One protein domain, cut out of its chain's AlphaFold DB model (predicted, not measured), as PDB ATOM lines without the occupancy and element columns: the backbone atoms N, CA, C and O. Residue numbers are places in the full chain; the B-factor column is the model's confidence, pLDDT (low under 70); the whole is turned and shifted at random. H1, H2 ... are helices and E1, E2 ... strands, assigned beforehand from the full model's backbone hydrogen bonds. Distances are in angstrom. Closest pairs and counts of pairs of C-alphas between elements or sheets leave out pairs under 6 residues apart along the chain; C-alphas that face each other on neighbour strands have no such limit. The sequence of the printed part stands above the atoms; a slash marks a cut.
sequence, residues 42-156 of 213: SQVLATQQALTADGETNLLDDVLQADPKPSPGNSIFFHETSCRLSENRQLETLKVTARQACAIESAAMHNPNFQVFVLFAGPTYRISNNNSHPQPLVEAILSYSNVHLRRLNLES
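This is residues 42 to 156 of the 213 residues of the protein "uncharacterized protein LOC117135316 isoform X2" of Drosophila mauritiana (UniProt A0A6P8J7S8). A small parallel sheet, E1 E2 E3, has H2 along one face and H3 beside H2; H1 lies off at one end beyond long loops. The 115 printed residues, under half in named elements, run H1 E1 H2 E2 H3 E3, a mixed class. The whole is compact, radius of gyration of the C-alphas 14.4 A, spanning 40 by 32 by 25 A.

E2, residues 115 to 120, is parallel to E1, residues 75 to 80 (N 78 to O 117, 2.8 A), and E3, residues 147 to 151 (N 148 to O 116, 2.8 A). H2, residues 98 to 110, is on the sheet in two layers, height 9.8 A. H3, residues 136 to 142, touches H2 at the C-alphas of Ile 141 and Glu 105, 6.3 A. Both strand-helix-strand units, parallel strands joined through H2 or H3, are right-handed crossovers. Every O i to N i+4 pair is within hydrogen-bond range in H2 and H3.

H1, residues 42 to 52, begins at (199.624, 130.106, 85.695); H2 is 17.9 A long.

The printed part has no cut. Residues 42 to 58 are among those under pLDDT 70.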
ATOM      1  N   SER A  42     200.897 130.639  86.212       51.91
ATOM      2  CA  SER A  42     199.624 130.106  85.695       51.91
ATOM      3  C   SER A  42     199.099 128.850  86.411       51.91
ATOM      4  O   SER A  42     197.897 128.606  86.397       51.91
ATOM      5  N   GLN A  43     199.960 128.040  87.039       51.62
ATOM      6  CA  GLN A  43     199.520 126.866  87.824       51.62
ATOM      7  C   GLN A  43     199.308 127.180  89.314       51.62
ATOM      8  O   GLN A  43     198.612 126.452  90.023       51.62
ATOM      9  N   VAL A  44     199.870 128.296  89.776       53.72
ATOM     10  CA  VAL A  44     199.800 128.759  91.163       53.72
ATOM     11  C   VAL A  44     198.404 129.279  91.470       53.72
ATOM     12  O   VAL A  44     197.826 128.890  92.478       53.72
ATOM     13  N   LEU A  45     197.839 130.112  90.593       52.22
ATOM     14  CA  LEU A  45     196.583 130.811  90.866       52.22
ATOM     15  C   LEU A  45     195.387 129.852  91.001       52.22
ATOM     16  O   LEU A  45     194.555 130.032  91.886       52.22
ATOM     17  N   ALA A  46     195.347 128.787  90.194       51.66
ATOM     18  CA  ALA A  46     194.301 127.764  90.269       51.66
ATOM     19  C   ALA A  46     194.354 126.959  91.583       51.66
ATOM     20  O   ALA A  46     193.319 126.609  92.144       51.66
ATOM     21  N   THR A  47     195.561 126.697  92.095       52.97
ATOM     22  CA  THR A  47     195.755 125.926  93.333       52.97
ATOM     23  C   THR A  47     195.561 126.806  94.570       52.97
ATOM     24  O   THR A  47     194.963 126.376  95.554       52.97
ATOM     25  N   GLN A  48     195.989 128.070  94.497       56.22
ATOM     26  CA  GLN A  48     195.792 129.070  95.543       56.22
ATOM     27  C   GLN A  48     194.299 129.344  95.773       56.22
ATOM     28  O   GLN A  48     193.859 129.343  96.916       56.22
ATOM     29  N   GLN A  49     193.513 129.494  94.697       54.28
ATOM     30  CA  GLN A  49     192.063 129.722  94.768       54.28
ATOM     31  C   GLN A  49     191.300 128.541  95.388       54.28
ATOM     32  O   GLN A  49     190.344 128.757  96.133       54.28
ATOM     33  N   ALA A  50     191.736 127.304  95.131       53.12
ATOM     34  CA  ALA A  50     191.143 126.112  95.734       53.12
ATOM     35  C   ALA A  50     191.461 125.982  97.238       53.12
ATOM     36  O   ALA A  50     190.616 125.527  97.999       53.12
ATOM     37  N   LEU A  51     192.647 126.418  97.677       55.00
ATOM     38  CA  LEU A  51     193.096 126.332  99.075       55.00
ATOM     39  C   LEU A  51     192.608 127.494  99.948       55.00
ATOM     40  O   LEU A  51     192.296 127.295 101.118       55.00
ATOM     41  N   THR A  52     192.469 128.701  99.387       52.53
ATOM     42  CA  THR A  52     191.846 129.832 100.099       52.53
ATOM     43  C   THR A  52     190.368 129.584 100.401       52.53
ATOM     44  O   THR A  52     189.837 130.168 101.339       52.53
ATOM     45  N   ALA A  53     189.712 128.701  99.640       53.03
ATOM     46  CA  ALA A  53     188.351 128.251  99.922       53.03
ATOM     47  C   ALA A  53     188.271 127.260 101.105       53.03
ATOM     48  O   ALA A  53     187.203 127.131 101.696       53.03
ATOM     49  N   ASP A  54     189.385 126.610 101.468       52.34
ATOM     50  CA  ASP A  54     189.482 125.617 102.555       52.34
ATOM     51  C   ASP A  54     190.098 126.198 103.850       52.34
ATOM     52  O   ASP A  54     190.286 125.501 104.842       52.34
ATOM     53  N   GLY A  55     190.408 127.502 103.874       48.66
ATOM     54  CA  GLY A  55     190.873 128.195 105.083       48.66
ATOM     55  C   GLY A  55     192.268 127.783 105.569       48.66
ATOM     56  O   GLY A  55     192.570 127.931 106.753       48.66
ATOM     57  N   GLU A  56     193.129 127.266 104.689       55.06
ATOM     58  CA  GLU A  56     194.448 126.786 105.097       55.06
ATOM     59  C   GLU A  56     195.475 127.923 105.256       55.06
ATOM     60  O   GLU A  56     195.916 128.547 104.293       55.06
ATOM     61  N   THR A  57     195.892 128.166 106.500       55.97
ATOM     62  CA  THR A  57     196.747 129.286 106.938       55.97
ATOM     63  C   THR A  57     198.256 129.058 106.773       55.97
ATOM     64  O   THR A  57     199.051 129.889 107.199       55.97
ATOM     65  N   ASN A  58     198.684 127.943 106.173       68.00
ATOM     66  CA  ASN A  58     200.087 127.497 106.210       68.00
ATOM     67  C   ASN A  58     200.893 127.809 104.939       68.00
ATOM     68  O   ASN A  58     201.918 127.171 104.672       68.00
ATOM     69  N   LEU A  59     200.407 128.732 104.115       76.44
ATOM     70  CA  LEU A  59     201.061 129.118 102.872       76.44
ATOM     71  C   LEU A  59     202.047 130.267 103.120       76.44
ATOM     72  O   LEU A  59     201.750 131.190 103.867       76.44
ATOM     73  N   LEU A  60     203.223 130.209 102.486       81.38
ATOM     74  CA  LEU A  60     204.201 131.298 102.567       81.38
ATOM     75  C   LEU A  60     203.728 132.533 101.794       81.38
ATOM     76  O   LEU A  60     203.485 132.458 100.585       81.38
ATOM     77  N   ASP A  61     203.717 133.673 102.477       84.12
ATOM     78  CA  ASP A  61     203.434 134.977 101.882       84.12
ATOM     79  C   ASP A  61     204.504 135.403 100.864       84.12
ATOM     80  O   ASP A  61     205.691 135.066 100.993       84.12
ATOM     81  N   ASP A  62     204.081 136.173  99.856       83.94
ATOM     82  CA  ASP A  62     204.978 136.794  98.875       83.94
ATOM     83  C   ASP A  62     205.903 137.803  99.574       83.94
ATOM     84  O   ASP A  62     205.458 138.624 100.378       83.94
ATOM     85  N   VAL A  63     207.192 137.779  99.237       87.00
ATOM     86  CA  VAL A  63     208.210 138.726  99.707       87.00
ATOM     87  C   VAL A  63     207.806 140.191  99.513       87.00
ATOM     88  O   VAL A  63     208.210 141.038 100.306       87.00
ATOM     89  N   LEU A  64     207.006 140.509  98.489       84.94
ATOM     90  CA  LEU A  64     206.534 141.877  98.247       84.94
ATOM     91  C   LEU A  64     205.427 142.320  99.218       84.94
ATOM     92  O   LEU A  64     205.252 143.521  99.432       84.94
ATOM     93  N   GLN A  65     204.679 141.372  99.785       84.31
ATOM     94  CA  GLN A  65     203.504 141.631 100.627       84.31
ATOM     95  C   GLN A  65     203.749 141.342 102.110       84.31
ATOM     96  O   GLN A  65     203.074 141.918 102.956       84.31
ATOM     97  N   ALA A  66     204.699 140.466 102.425       85.38
ATOM     98  CA  ALA A  66     204.930 139.988 103.775       85.38
ATOM     99  C   ALA A  66     205.668 141.001 104.662       85.38
ATOM    100  O   ALA A  66     206.605 141.676 104.227       85.38
ATOM    101  N   ASP A  67     205.325 140.996 105.948       84.94
ATOM    102  CA  ASP A  67     206.042 141.713 107.002       84.94
ATOM    103  C   ASP A  67     206.810 140.729 107.911       84.94
ATOM    104  O   ASP A  67     206.342 139.610 108.134       84.94
ATOM    105  N   PRO A  68     207.995 141.089 108.444       86.62
ATOM    106  CA  PRO A  68     208.697 142.357 108.252       86.62
ATOM    107  C   PRO A  68     209.383 142.463 106.882       86.62
ATOM    108  O   PRO A  68     209.840 141.472 106.309       86.62
ATOM    109  N   LYS A  69     209.483 143.699 106.381       86.94
ATOM    110  CA  LYS A  69     210.247 144.031 105.173       86.94
ATOM    111  C   LYS A  69     211.748 144.072 105.472       86.94
ATOM    112  O   LYS A  69     212.140 144.490 106.565       86.94
ATOM    113  N   PRO A  70     212.602 143.703 104.502       86.31
ATOM    114  CA  PRO A  70     214.042 143.733 104.696       86.31
ATOM    115  C   PRO A  70     214.532 145.152 104.995       86.31
ATOM    116  O   PRO A  70     214.288 146.090 104.234       86.31
ATOM    117  N   SER A  71     215.255 145.301 106.105       86.69
ATOM    118  CA  SER A  71     215.931 146.548 106.449       86.69
ATOM    119  C   SER A  71     217.168 146.752 105.564       86.69
ATOM    120  O   SER A  71     217.975 145.819 105.438       86.69
ATOM    121  N   PRO A  72     217.366 147.952 104.986       84.12
ATOM    122  CA  PRO A  72     218.569 148.271 104.224       84.12
ATOM    123  C   PRO A  72     219.834 148.042 105.063       84.12
ATOM    124  O   PRO A  72     219.916 148.508 106.195       84.12
ATOM    125  N   GLY A  73     220.809 147.309 104.521       86.12
ATOM    126  CA  GLY A  73     222.117 147.076 105.154       86.12
ATOM    127  C   GLY A  73     222.175 145.966 106.210       86.12
ATOM    128  O   GLY A  73     223.252 145.429 106.434       86.12
ATOM    129  N   ASN A  74     221.041 145.559 106.793       90.06
ATOM    130  CA  ASN A  74     220.991 144.561 107.874       90.06
ATOM    131  C   ASN A  74     220.137 143.338 107.494       90.06
ATOM    132  O   ASN A  74     219.288 142.887 108.266       90.06
ATOM    133  N   SER A  75     220.302 142.831 106.272       93.19
ATOM    134  CA  SER A  75     219.551 141.676 105.771       93.19
ATOM    135  C   SER A  75     220.441 140.694 105.011       93.19
ATOM    136  O   SER A  75     221.324 141.093 104.255       93.19
ATOM    137  N   ILE A  76     220.207 139.401 105.232       93.75
ATOM    138  CA  ILE A  76     220.893 138.285 104.572       93.75
ATOM    139  C   ILE A  76     219.839 137.490 103.805       93.75
ATOM    140  O   ILE A  76     218.796 137.162 104.367       93.75
ATOM    141  N   PHE A  77     220.105 137.161 102.540       93.44
ATOM    142  CA  PHE A  77     219.150 136.467 101.675       93.44
ATOM    143  C   PHE A  77     219.683 135.104 101.241       93.44
ATOM    144  O   PHE A  77     220.764 134.996 100.666       93.44
ATOM    145  N   PHE A  78     218.887 134.065 101.470       93.62
ATOM    146  CA  PHE A  78     219.090 132.736 100.911       93.62
ATOM    147  C   PHE A  78     218.074 132.508  99.800       93.62
ATOM    148  O   PHE A  78     216.878 132.685 100.013       93.62
ATOM    149  N   HIS A  79     218.541 132.087  98.629       90.12
ATOM    150  CA  HIS A  79     217.669 131.734  97.514       90.12
ATOM    151  C   HIS A  79     217.562 130.217  97.396       90.12
ATOM    152  O   HIS A  79     218.546 129.526  97.130       90.12
ATOM    153  N   GLU A  80     216.352 129.711  97.579       85.94
ATOM    154  CA  GLU A  80     215.979 128.345  97.254       85.94
ATOM    155  C   GLU A  80     215.332 128.356  95.861       85.94
ATOM    156  O   GLU A  80     214.301 128.996  95.640       85.94
ATOM    157  N   THR A  81     215.981 127.699  94.899       80.62
ATOM    158  CA  THR A  81     215.547 127.655  93.494       80.62
ATOM    159  C   THR A  81     215.253 126.238  93.012       80.62
ATOM    160  O   THR A  81     215.229 125.988  91.804       80.62
ATOM    161  N   SER A  82     215.106 125.275  93.919       74.75
ATOM    162  CA  SER A  82     214.725 123.929  93.533       74.75
ATOM    163  C   SER A  82     213.299 123.954  92.996       74.75
ATOM    164  O   SER A  82     212.365 124.428  93.632       74.75
ATOM    165  N   CYS A  83     213.131 123.434  91.786       68.44
ATOM    166  CA  CYS A  83     211.810 123.100  91.296       68.44
ATOM    167  C   CYS A  83     211.614 121.597  91.388       68.44
ATOM    168  O   CYS A  83     212.330 120.830  90.736       68.44
ATOM    169  N   ARG A  84     210.601 121.178  92.141       62.31
ATOM    170  CA  ARG A  84     210.066 119.826  92.054       62.31
ATOM    171  C   ARG A  84     208.568 119.952  91.816       62.31
ATOM    172  O   ARG A  84     207.780 120.165  92.729       62.31
ATOM    173  N   LEU A  85     208.163 119.846  90.551       58.41
ATOM    174  CA  LEU A  85     206.754 119.623  90.263       58.41
ATOM    175  C   LEU A  85     206.399 118.223  90.770       58.41
ATOM    176  O   LEU A  85     206.936 117.232  90.276       58.41
ATOM    177  N   SER A  86     205.495 118.146  91.747       54.75
ATOM    178  CA  SER A  86     204.818 116.891  92.066       54.75
ATOM    179  C   SER A  86     204.097 116.394  90.809       54.75
ATOM    180  O   SER A  86     203.461 117.188  90.110       54.75
ATOM    181  N   GLU A  87     204.177 115.092  90.518       53.38
ATOM    182  CA  GLU A  87     203.521 114.459  89.358       53.38
ATOM    183  C   GLU A  87     202.015 114.777  89.289       53.38
ATOM    184  O   GLU A  87     201.439 114.843  88.204       53.38
ATOM    185  N   ASN A  88     201.405 115.089  90.438       51.44
ATOM    186  CA  ASN A  88     199.990 115.427  90.579       51.44
ATOM    187  C   ASN A  88     199.689 116.939  90.594       51.44
ATOM    188  O   ASN A  88     198.566 117.319  90.914       51.44
ATOM    189  N   ARG A  89     200.661 117.812  90.278       52.78
ATOM    190  CA  ARG A  89     200.519 119.288  90.329       52.78
ATOM    191  C   ARG A  89     200.019 119.817  91.685       52.78
ATOM    192  O   ARG A  89     199.344 120.837  91.748       52.78
ATOM    193  N   GLN A  90     200.325 119.103  92.764       54.09
ATOM    194  CA  GLN A  90     199.985 119.506  94.128       54.09
ATOM    195  C   GLN A  90     201.073 120.411  94.719       54.09
ATOM    196  O   GLN A  90     202.235 120.315  94.317       54.09
ATOM    197  N   LEU A  91     200.686 121.258  95.685       59.09
ATOM    198  CA  LEU A  91     201.612 122.067  96.486       59.09
ATOM    199  C   LEU A  91     202.717 121.188  97.069       59.09
ATOM    200  O   LEU A  91     202.432 120.167  97.702       59.09
ATOM    201  N   GLU A  92     203.970 121.602  96.892       64.44
ATOM    202  CA  GLU A  92     205.071 120.897  97.526       64.44
ATOM    203  C   GLU A  92     205.194 121.329  98.989       64.44
ATOM    204  O   GLU A  92     205.004 122.484  99.382       64.44
ATOM    205  N   THR A  93     205.495 120.348  99.823       70.31
ATOM    206  CA  THR A  93     205.841 120.578 101.218       70.31
ATOM    207  C   THR A  93     207.225 121.218 101.277       70.31
ATOM    208  O   THR A  93     208.137 120.771 100.578       70.31
ATOM    209  N   LEU A  94     207.389 122.261 102.095       76.88
ATOM    210  CA  LEU A  94     208.666 122.962 102.232       76.88
ATOM    211  C   LEU A  94     209.786 121.971 102.591       76.88
ATOM    212  O   LEU A  94     209.667 121.182 103.528       76.88
ATOM    213  N   LYS A  95     210.869 121.972 101.806       77.56
ATOM    214  CA  LYS A  95     211.972 121.024 101.977       77.56
ATOM    215  C   LYS A  95     213.309 121.741 101.953       77.56
ATOM    216  O   LYS A  95     213.744 122.240 100.923       77.56
ATOM    217  N   VAL A  96     213.991 121.707 103.092       81.69
ATOM    218  CA  VAL A  96     215.348 122.233 103.258       81.69
ATOM    219  C   VAL A  96     216.288 121.064 103.537       81.69
ATOM    220  O   VAL A  96     215.963 120.150 104.294       81.69
ATOM    221  N   THR A  97     217.451 121.045 102.890       86.75
ATOM    222  CA  THR A  97     218.492 120.042 103.174       86.75
ATOM    223  C   THR A  97     219.238 120.382 104.465       86.75
ATOM    224  O   THR A  97     219.362 121.551 104.815       86.75
ATOM    225  N   ALA A  98     219.827 119.388 105.139       88.25
ATOM    226  CA  ALA A  98     220.621 119.626 106.353       88.25
ATOM    227  C   ALA A  98     221.747 120.649 106.144       88.25
ATOM    228  O   ALA A  98     221.984 121.495 106.998       88.25
ATOM    229  N   ARG A  99     222.389 120.640 104.969       88.19
ATOM    230  CA  ARG A  99     223.427 121.622 104.631       88.19
ATOM    231  C   ARG A  99     222.871 123.045 104.530       88.19
ATOM    232  O   ARG A  99     223.499 123.968 105.034       88.19
ATOM    233  N   GLN A 100     221.725 123.223 103.873       91.19
ATOM    234  CA  GLN A 100     221.070 124.532 103.781       91.19
ATOM    235  C   GLN A 100     220.607 125.004 105.163       91.19
ATOM    236  O   GLN A 100     220.843 126.154 105.512       91.19
ATOM    237  N   ALA A 101     220.026 124.107 105.965       91.06
ATOM    238  CA  ALA A 101     219.581 124.407 107.321       91.06
ATOM    239  C   ALA A 101     220.735 124.872 108.214       91.06
ATOM    240  O   ALA A 101     220.630 125.939 108.805       91.06
ATOM    241  N   CYS A 102     221.864 124.155 108.229       92.06
ATOM    242  CA  CYS A 102     223.047 124.579 108.984       92.06
ATOM    243  C   CYS A 102     223.603 125.929 108.513       92.06
ATOM    244  O   CYS A 102     224.097 126.702 109.327       92.06
ATOM    245  N   ALA A 103     223.543 126.234 107.213       93.25
ATOM    246  CA  ALA A 103     223.992 127.533 106.713       93.25
ATOM    247  C   ALA A 103     223.080 128.673 107.198       93.25
ATOM    248  O   ALA A 103     223.579 129.713 107.628       93.25
ATOM    249  N   ILE A 104     221.762 128.459 107.170       94.06
ATOM    250  CA  ILE A 104     220.767 129.424 107.658       94.06
ATOM    251  C   ILE A 104     220.908 129.609 109.170       94.06
ATOM    252  O   ILE A 104     220.994 130.739 109.639       94.06
ATOM    253  N   GLU A 105     220.998 128.511 109.917       94.19
ATOM    254  CA  GLU A 105     221.226 128.500 111.362       94.19
ATOM    255  C   GLU A 105     222.505 129.253 111.731       94.19
ATOM    256  O   GLU A 105     222.479 130.155 112.566       94.19
ATOM    257  N   SER A 106     223.621 128.947 111.066       94.06
ATOM    258  CA  SER A 106     224.886 129.635 111.311       94.06
ATOM    259  C   SER A 106     224.769 131.131 111.026       94.06
ATOM    260  O   SER A 106     225.278 131.934 111.806       94.06
ATOM    261  N   ALA A 107     224.104 131.528 109.938       93.88
ATOM    262  CA  ALA A 107     223.901 132.938 109.618       93.88
ATOM    263  C   ALA A 107     223.040 133.643 110.676       93.88
ATOM    264  O   ALA A 107     223.405 134.734 111.114       93.88
ATOM    265  N   ALA A 108     221.955 133.001 111.114       94.31
ATOM    266  CA  ALA A 108     221.035 133.527 112.116       94.31
ATOM    267  C   ALA A 108     221.698 133.671 113.491       94.31
ATOM    268  O   ALA A 108     221.559 134.711 114.134       94.31
ATOM    269  N   MET A 109     222.465 132.661 113.911       94.12
ATOM    270  CA  MET A 109     223.123 132.620 115.216       94.12
ATOM    271  C   MET A 109     224.296 133.602 115.316       94.12
ATOM    272  O   MET A 109     224.478 134.236 116.353       94.12
ATOM    273  N   HIS A 110     225.088 133.761 114.249       94.06
ATOM    274  CA  HIS A 110     226.258 134.650 114.264       94.06
ATOM    275  C   HIS A 110     225.913 136.119 113.986       94.06
ATOM    276  O   HIS A 110     226.716 136.996 114.300       94.06
ATOM    277  N   ASN A 111     224.734 136.405 113.425       94.06
ATOM    278  CA  ASN A 111     224.303 137.760 113.083       94.06
ATOM    279  C   ASN A 111     222.943 138.093 113.725       94.06
ATOM    280  O   ASN A 111     221.958 138.283 113.013       94.06
ATOM    281  N   PRO A 112     222.864 138.219 115.065       91.06
ATOM    282  CA  PRO A 112     221.593 138.448 115.761       91.06
ATOM    283  C   PRO A 112     220.922 139.785 115.401       91.06
ATOM    284  O   PRO A 112     219.710 139.918 115.521       91.06
ATOM    285  N   ASN A 113     221.695 140.771 114.929       92.50
ATOM    286  CA  ASN A 113     221.185 142.079 114.494       92.50
ATOM    287  C   ASN A 113     220.717 142.102 113.027       92.50
ATOM    288  O   ASN A 113     220.224 143.130 112.559       92.50
ATOM    289  N   PHE A 114     220.914 141.009 112.286       93.06
ATOM    290  CA  PHE A 114     220.547 140.897 110.879       93.06
ATOM    291  C   PHE A 114     219.292 140.047 110.739       93.06
ATOM    292  O   PHE A 114     219.130 139.031 111.415       93.06
ATOM    293  N   GLN A 115     218.429 140.451 109.812       94.44
ATOM    294  CA  GLN A 115     217.276 139.654 109.413       94.44
ATOM    295  C   GLN A 115     217.688 138.677 108.311       94.44
ATOM    296  O   GLN A 115     218.240 139.080 107.284       94.44
ATOM    297  N   VAL A 116     217.421 137.393 108.514       94.75
ATOM    298  CA  VAL A 116     217.742 136.326 107.567       94.75
ATOM    299  C   VAL A 116     216.474 135.931 106.820       94.75
ATOM    300  O   VAL A 116     215.550 135.356 107.387       94.75
ATOM    301  N   PHE A 117     216.434 136.213 105.525       93.94
ATOM    302  CA  PHE A 117     215.314 135.886 104.656       93.94
ATOM    303  C   PHE A 117     215.645 134.671 103.797       93.94
ATOM    304  O   PHE A 117     216.638 134.663 103.071       93.94
ATOM    305  N   VAL A 118     214.788 133.656 103.837       92.12
ATOM    306  CA  VAL A 118     214.882 132.485 102.960       92.12
ATOM    307  C   VAL A 118     213.780 132.595 101.918       92.12
ATOM    308  O   VAL A 118     212.595 132.485 102.233       92.12
ATOM    309  N   LEU A 119     214.186 132.863 100.682       90.75
ATOM    310  CA  LEU A 119     213.318 133.126  99.547       90.75
ATOM    311  C   LEU A 119     213.161 131.862  98.708       90.75
ATOM    312  O   LEU A 119     214.134 131.361  98.146       90.75
ATOM    313  N   PHE A 120     211.931 131.383  98.585       86.56
ATOM    314  CA  PHE A 120     211.597 130.213  97.783       86.56
ATOM    315  C   PHE A 120     211.044 130.638  96.422       86.56
ATOM    316  O   PHE A 120     209.949 131.191  96.350       86.56
ATOM    317  N   ALA A 121     211.795 130.381  95.349       81.19
ATOM    318  CA  ALA A 121     211.413 130.751  93.983       81.19
ATOM    319  C   ALA A 121     210.464 129.738  93.310       81.19
ATOM    320  O   ALA A 121     209.876 130.046  92.276       81.19
ATOM    321  N   GLY A 122     210.348 128.525  93.859       68.75
ATOM    322  CA  GLY A 122     209.508 127.448  93.328       68.75
ATOM    323  C   GLY A 122     207.994 127.631  93.550       68.75
ATOM    324  O   GLY A 122     207.554 128.626  94.142       68.75
ATOM    325  N   PRO A 123     207.167 126.672  93.077       60.09
ATOM    326  CA  PRO A 123     205.723 126.699  93.292       60.09
ATOM    327  C   PRO A 123     205.405 126.757  94.791       60.09
ATOM    328  O   PRO A 123     206.178 126.270  95.608       60.09
ATOM    329  N   THR A 124     204.272 127.380  95.135       62.06
ATOM    330  CA  THR A 124     203.731 127.539  96.501       62.06
ATOM    331  C   THR A 124     204.193 126.451  97.468       62.06
ATOM    332  O   THR A 124     203.870 125.281  97.277       62.06
ATOM    333  N   TYR A 125     204.916 126.841  98.515       66.88
ATOM    334  CA  TYR A 125     205.305 125.930  99.584       66.88
ATOM    335  C   TYR A 125     204.312 126.028 100.733       66.88
ATOM    336  O   TYR A 125     203.918 127.130 101.130       66.88
ATOM    337  N   ARG A 126     203.937 124.870 101.277       70.62
ATOM    338  CA  ARG A 126     203.154 124.775 102.511       70.62
ATOM    339  C   ARG A 126     204.049 124.340 103.664       70.62
ATOM    340  O   ARG A 126     204.828 123.388 103.529       70.62
ATOM    341  N   ILE A 127     203.900 124.999 104.807       70.12
ATOM    342  CA  ILE A 127     204.440 124.503 106.073       70.12
ATOM    343  C   ILE A 127     203.509 123.374 106.534       70.12
ATOM    344  O   ILE A 127     202.300 123.556 106.661       70.12
ATOM    345  N   SER A 128     204.036 122.161 106.700       65.25
ATOM    346  CA  SER A 128     203.232 121.044 107.196       65.25
ATOM    347  C   SER A 128     203.102 121.180 108.706       65.25
ATOM    348  O   SER A 128     203.997 120.772 109.432       65.25
ATOM    349  N   ASN A 129     201.978 121.720 109.174       59.62
ATOM    350  CA  ASN A 129     201.660 121.782 110.606       59.62
ATOM    351  C   ASN A 129     201.029 120.481 111.136       59.62
ATOM    352  O   ASN A 129     200.603 120.415 112.287       59.62
ATOM    353  N   ASN A 130     200.930 119.442 110.302       57.19
ATOM    354  CA  ASN A 130     200.351 118.171 110.706       57.19
ATOM    355  C   ASN A 130     201.413 117.250 111.316       57.19
ATOM    356  O   ASN A 130     202.394 116.902 110.658       57.19
ATOM    357  N   ASN A 131     201.124 116.745 112.521       55.09
ATOM    358  CA  ASN A 131     201.910 115.739 113.255       55.09
ATOM    359  C   ASN A 131     202.210 114.453 112.452       55.09
ATOM    360  O   ASN A 131     203.015 113.633 112.880       55.09
ATOM    361  N   SER A 132     201.551 114.247 111.308       55.59
ATOM    362  CA  SER A 132     201.778 113.107 110.419       55.59
ATOM    363  C   SER A 132     203.028 113.243 109.542       55.59
ATOM    364  O   SER A 132     203.571 112.223 109.127       55.59
ATOM    365  N   HIS A 133     203.500 114.466 109.267       58.91
ATOM    366  CA  HIS A 133     204.700 114.730 108.462       58.91
ATOM    367  C   HIS A 133     205.496 115.907 109.055       58.91
ATOM    368  O   HIS A 133     205.456 117.009 108.496       58.91
ATOM    369  N   PRO A 134     206.188 115.692 110.191       61.25
ATOM    370  CA  PRO A 134     207.000 116.727 110.827       61.25
ATOM    371  C   PRO A 134     208.161 117.159 109.922       61.25
ATOM    372  O   PRO A 134     208.770 116.335 109.229       61.25
ATOM    373  N   GLN A 135     208.483 118.453 109.940       77.81
ATOM    374  CA  GLN A 135     209.600 119.031 109.189       77.81
ATOM    375  C   GLN A 135     210.652 119.560 110.171       77.81
ATOM    376  O   GLN A 135     210.803 120.774 110.321       77.81
ATOM    377  N   PRO A 136     211.445 118.677 110.806       81.62
ATOM    378  CA  PRO A 136     212.280 119.055 111.946       81.62
ATOM    379  C   PRO A 136     213.302 120.148 111.612       81.62
ATOM    380  O   PRO A 136     213.574 121.010 112.436       81.62
ATOM    381  N   LEU A 137     213.848 120.156 110.391       85.56
ATOM    382  CA  LEU A 137     214.779 121.205 109.955       85.56
ATOM    383  C   LEU A 137     214.089 122.557 109.781       85.56
ATOM    384  O   LEU A 137     214.671 123.585 110.095       85.56
ATOM    385  N   VAL A 138     212.868 122.562 109.253       86.19
ATOM    386  CA  VAL A 138     212.118 123.796 109.004       86.19
ATOM    387  C   VAL A 138     211.638 124.378 110.324       86.19
ATOM    388  O   VAL A 138     211.806 125.568 110.555       86.19
ATOM    389  N   GLU A 139     211.134 123.528 111.215       86.75
ATOM    390  CA  GLU A 139     210.761 123.891 112.584       86.75
ATOM    391  C   GLU A 139     211.965 124.431 113.371       86.75
ATOM    392  O   GLU A 139     211.858 125.470 114.020       86.75
ATOM    393  N   ALA A 140     213.137 123.796 113.252       87.44
ATOM    394  CA  ALA A 140     214.366 124.283 113.878       87.44
ATOM    395  C   ALA A 140     214.785 125.660 113.341       87.44
ATOM    396  O   ALA A 140     215.118 126.547 114.123       87.44
ATOM    397  N   ILE A 141     214.721 125.882 112.026       90.06
ATOM    398  CA  ILE A 141     215.037 127.185 111.424       90.06
ATOM    399  C   ILE A 141     214.027 128.260 111.860       90.06
ATOM    400  O   ILE A 141     214.422 129.384 112.153       90.06
ATOM    401  N   LEU A 142     212.737 127.922 111.928       88.94
ATOM    402  CA  LEU A 142     211.672 128.835 112.359       88.94
ATOM    403  C   LEU A 142     211.728 129.175 113.854       88.94
ATOM    404  O   LEU A 142     211.112 130.154 114.270       88.94
ATOM    405  N   SER A 143     212.463 128.403 114.660       90.44
ATOM    406  CA  SER A 143     212.672 128.714 116.079       90.44
ATOM    407  C   SER A 143     213.512 129.981 116.303       90.44
ATOM    408  O   SER A 143     213.435 130.595 117.368       90.44
ATOM    409  N   TYR A 144     214.277 130.409 115.293       92.50
ATOM    410  CA  TYR A 144     215.066 131.635 115.327       92.50
ATOM    411  C   TYR A 144     214.195 132.852 114.981       92.50
ATOM    412  O   TYR A 144     213.610 132.934 113.902       92.50
ATOM    413  N   SER A 145     214.142 133.842 115.877       91.75
ATOM    414  CA  SER A 145     213.272 135.022 115.731       91.75
ATOM    415  C   SER A 145     213.657 135.954 114.578       91.75
ATOM    416  O   SER A 145     212.811 136.694 114.076       91.75
ATOM    417  N   ASN A 146     214.922 135.923 114.155       93.62
ATOM    418  CA  ASN A 146     215.458 136.717 113.054       93.62
ATOM    419  C   ASN A 146     215.405 135.996 111.699       93.62
ATOM    420  O   ASN A 146     215.941 136.526 110.725       93.62
ATOM    421  N   VAL A 147     214.793 134.809 111.616       93.81
ATOM    422  CA  VAL A 147     214.643 134.067 110.359       93.81
ATOM    423  C   VAL A 147     213.221 134.181 109.822       93.81
ATOM    424  O   VAL A 147     212.234 133.966 110.523       93.81
ATOM    425  N   HIS A 148     213.111 134.488 108.532       92.50
ATOM    426  CA  HIS A 148     211.843 134.693 107.849       92.50
ATOM    427  C   HIS A 148     211.796 133.896 106.545       92.50
ATOM    428  O   HIS A 148     212.580 134.126 105.624       92.50
ATOM    429  N   LEU A 149     210.847 132.963 106.450       89.94
ATOM    430  CA  LEU A 149     210.590 132.210 105.223       89.94
ATOM    431  C   LEU A 149     209.599 132.985 104.352       89.94
ATOM    432  O   LEU A 149     208.555 133.421 104.842       89.94
ATOM    433  N   ARG A 150     209.921 133.179 103.074       88.94
ATOM    434  CA  ARG A 150     209.097 133.950 102.136       88.94
ATOM    435  C   ARG A 150     209.033 133.277 100.785       88.94
ATOM    436  O   ARG A 150     210.000 132.676 100.317       88.94
ATOM    437  N   ARG A 151     207.894 133.426 100.129       86.44
ATOM    438  CA  ARG A 151     207.742 133.031  98.742       86.44
ATOM    439  C   ARG A 151     208.241 134.152  97.837       86.44
ATOM    440  O   ARG A 151     207.919 135.314  98.051       86.44
ATOM    441  N   LEU A 152     209.004 133.805  96.809       85.06
ATOM    442  CA  LEU A 152     209.440 134.735  95.777       85.06
ATOM    443  C   LEU A 152     208.671 134.443  94.494       85.06
ATOM    444  O   LEU A 152     208.970 133.483  93.785       85.06
ATOM    445  N   ASN A 153     207.692 135.286  94.183       80.38
ATOM    446  CA  ASN A 153     207.083 135.277  92.866       80.38
ATOM    447  C   ASN A 153     207.976 136.073  91.903       80.38
ATOM    448  O   ASN A 153     208.101 137.291  91.997       80.38
ATOM    449  N   LEU A 154     208.633 135.362  90.986       80.06
ATOM    450  CA  LEU A 154     209.579 135.959  90.044       80.06
ATOM    451  C   LEU A 154     208.910 136.917  89.050       80.06
ATOM    452  O   LEU A 154     209.554 137.874  88.625       80.06
ATOM    453  N   GLU A 155     207.647 136.686  88.687       77.69
ATOM    454  CA  GLU A 155     206.909 137.534  87.748       77.69
ATOM    455  C   GLU A 155     206.547 138.871  88.400       77.69
ATOM    456  O   GLU A 155     206.923 139.934  87.891       77.69
ATOM    457  N   SER A 156     205.912 138.823  89.575       79.50
ATOM    458  CA  SER A 156     205.566 140.028  90.335       79.50
ATOM    459  C   SER A 156     206.825 140.807  90.732       79.50
ATOM    460  O   SER A 156     206.904 142.011  90.482       79.50
TER     461      SER A 156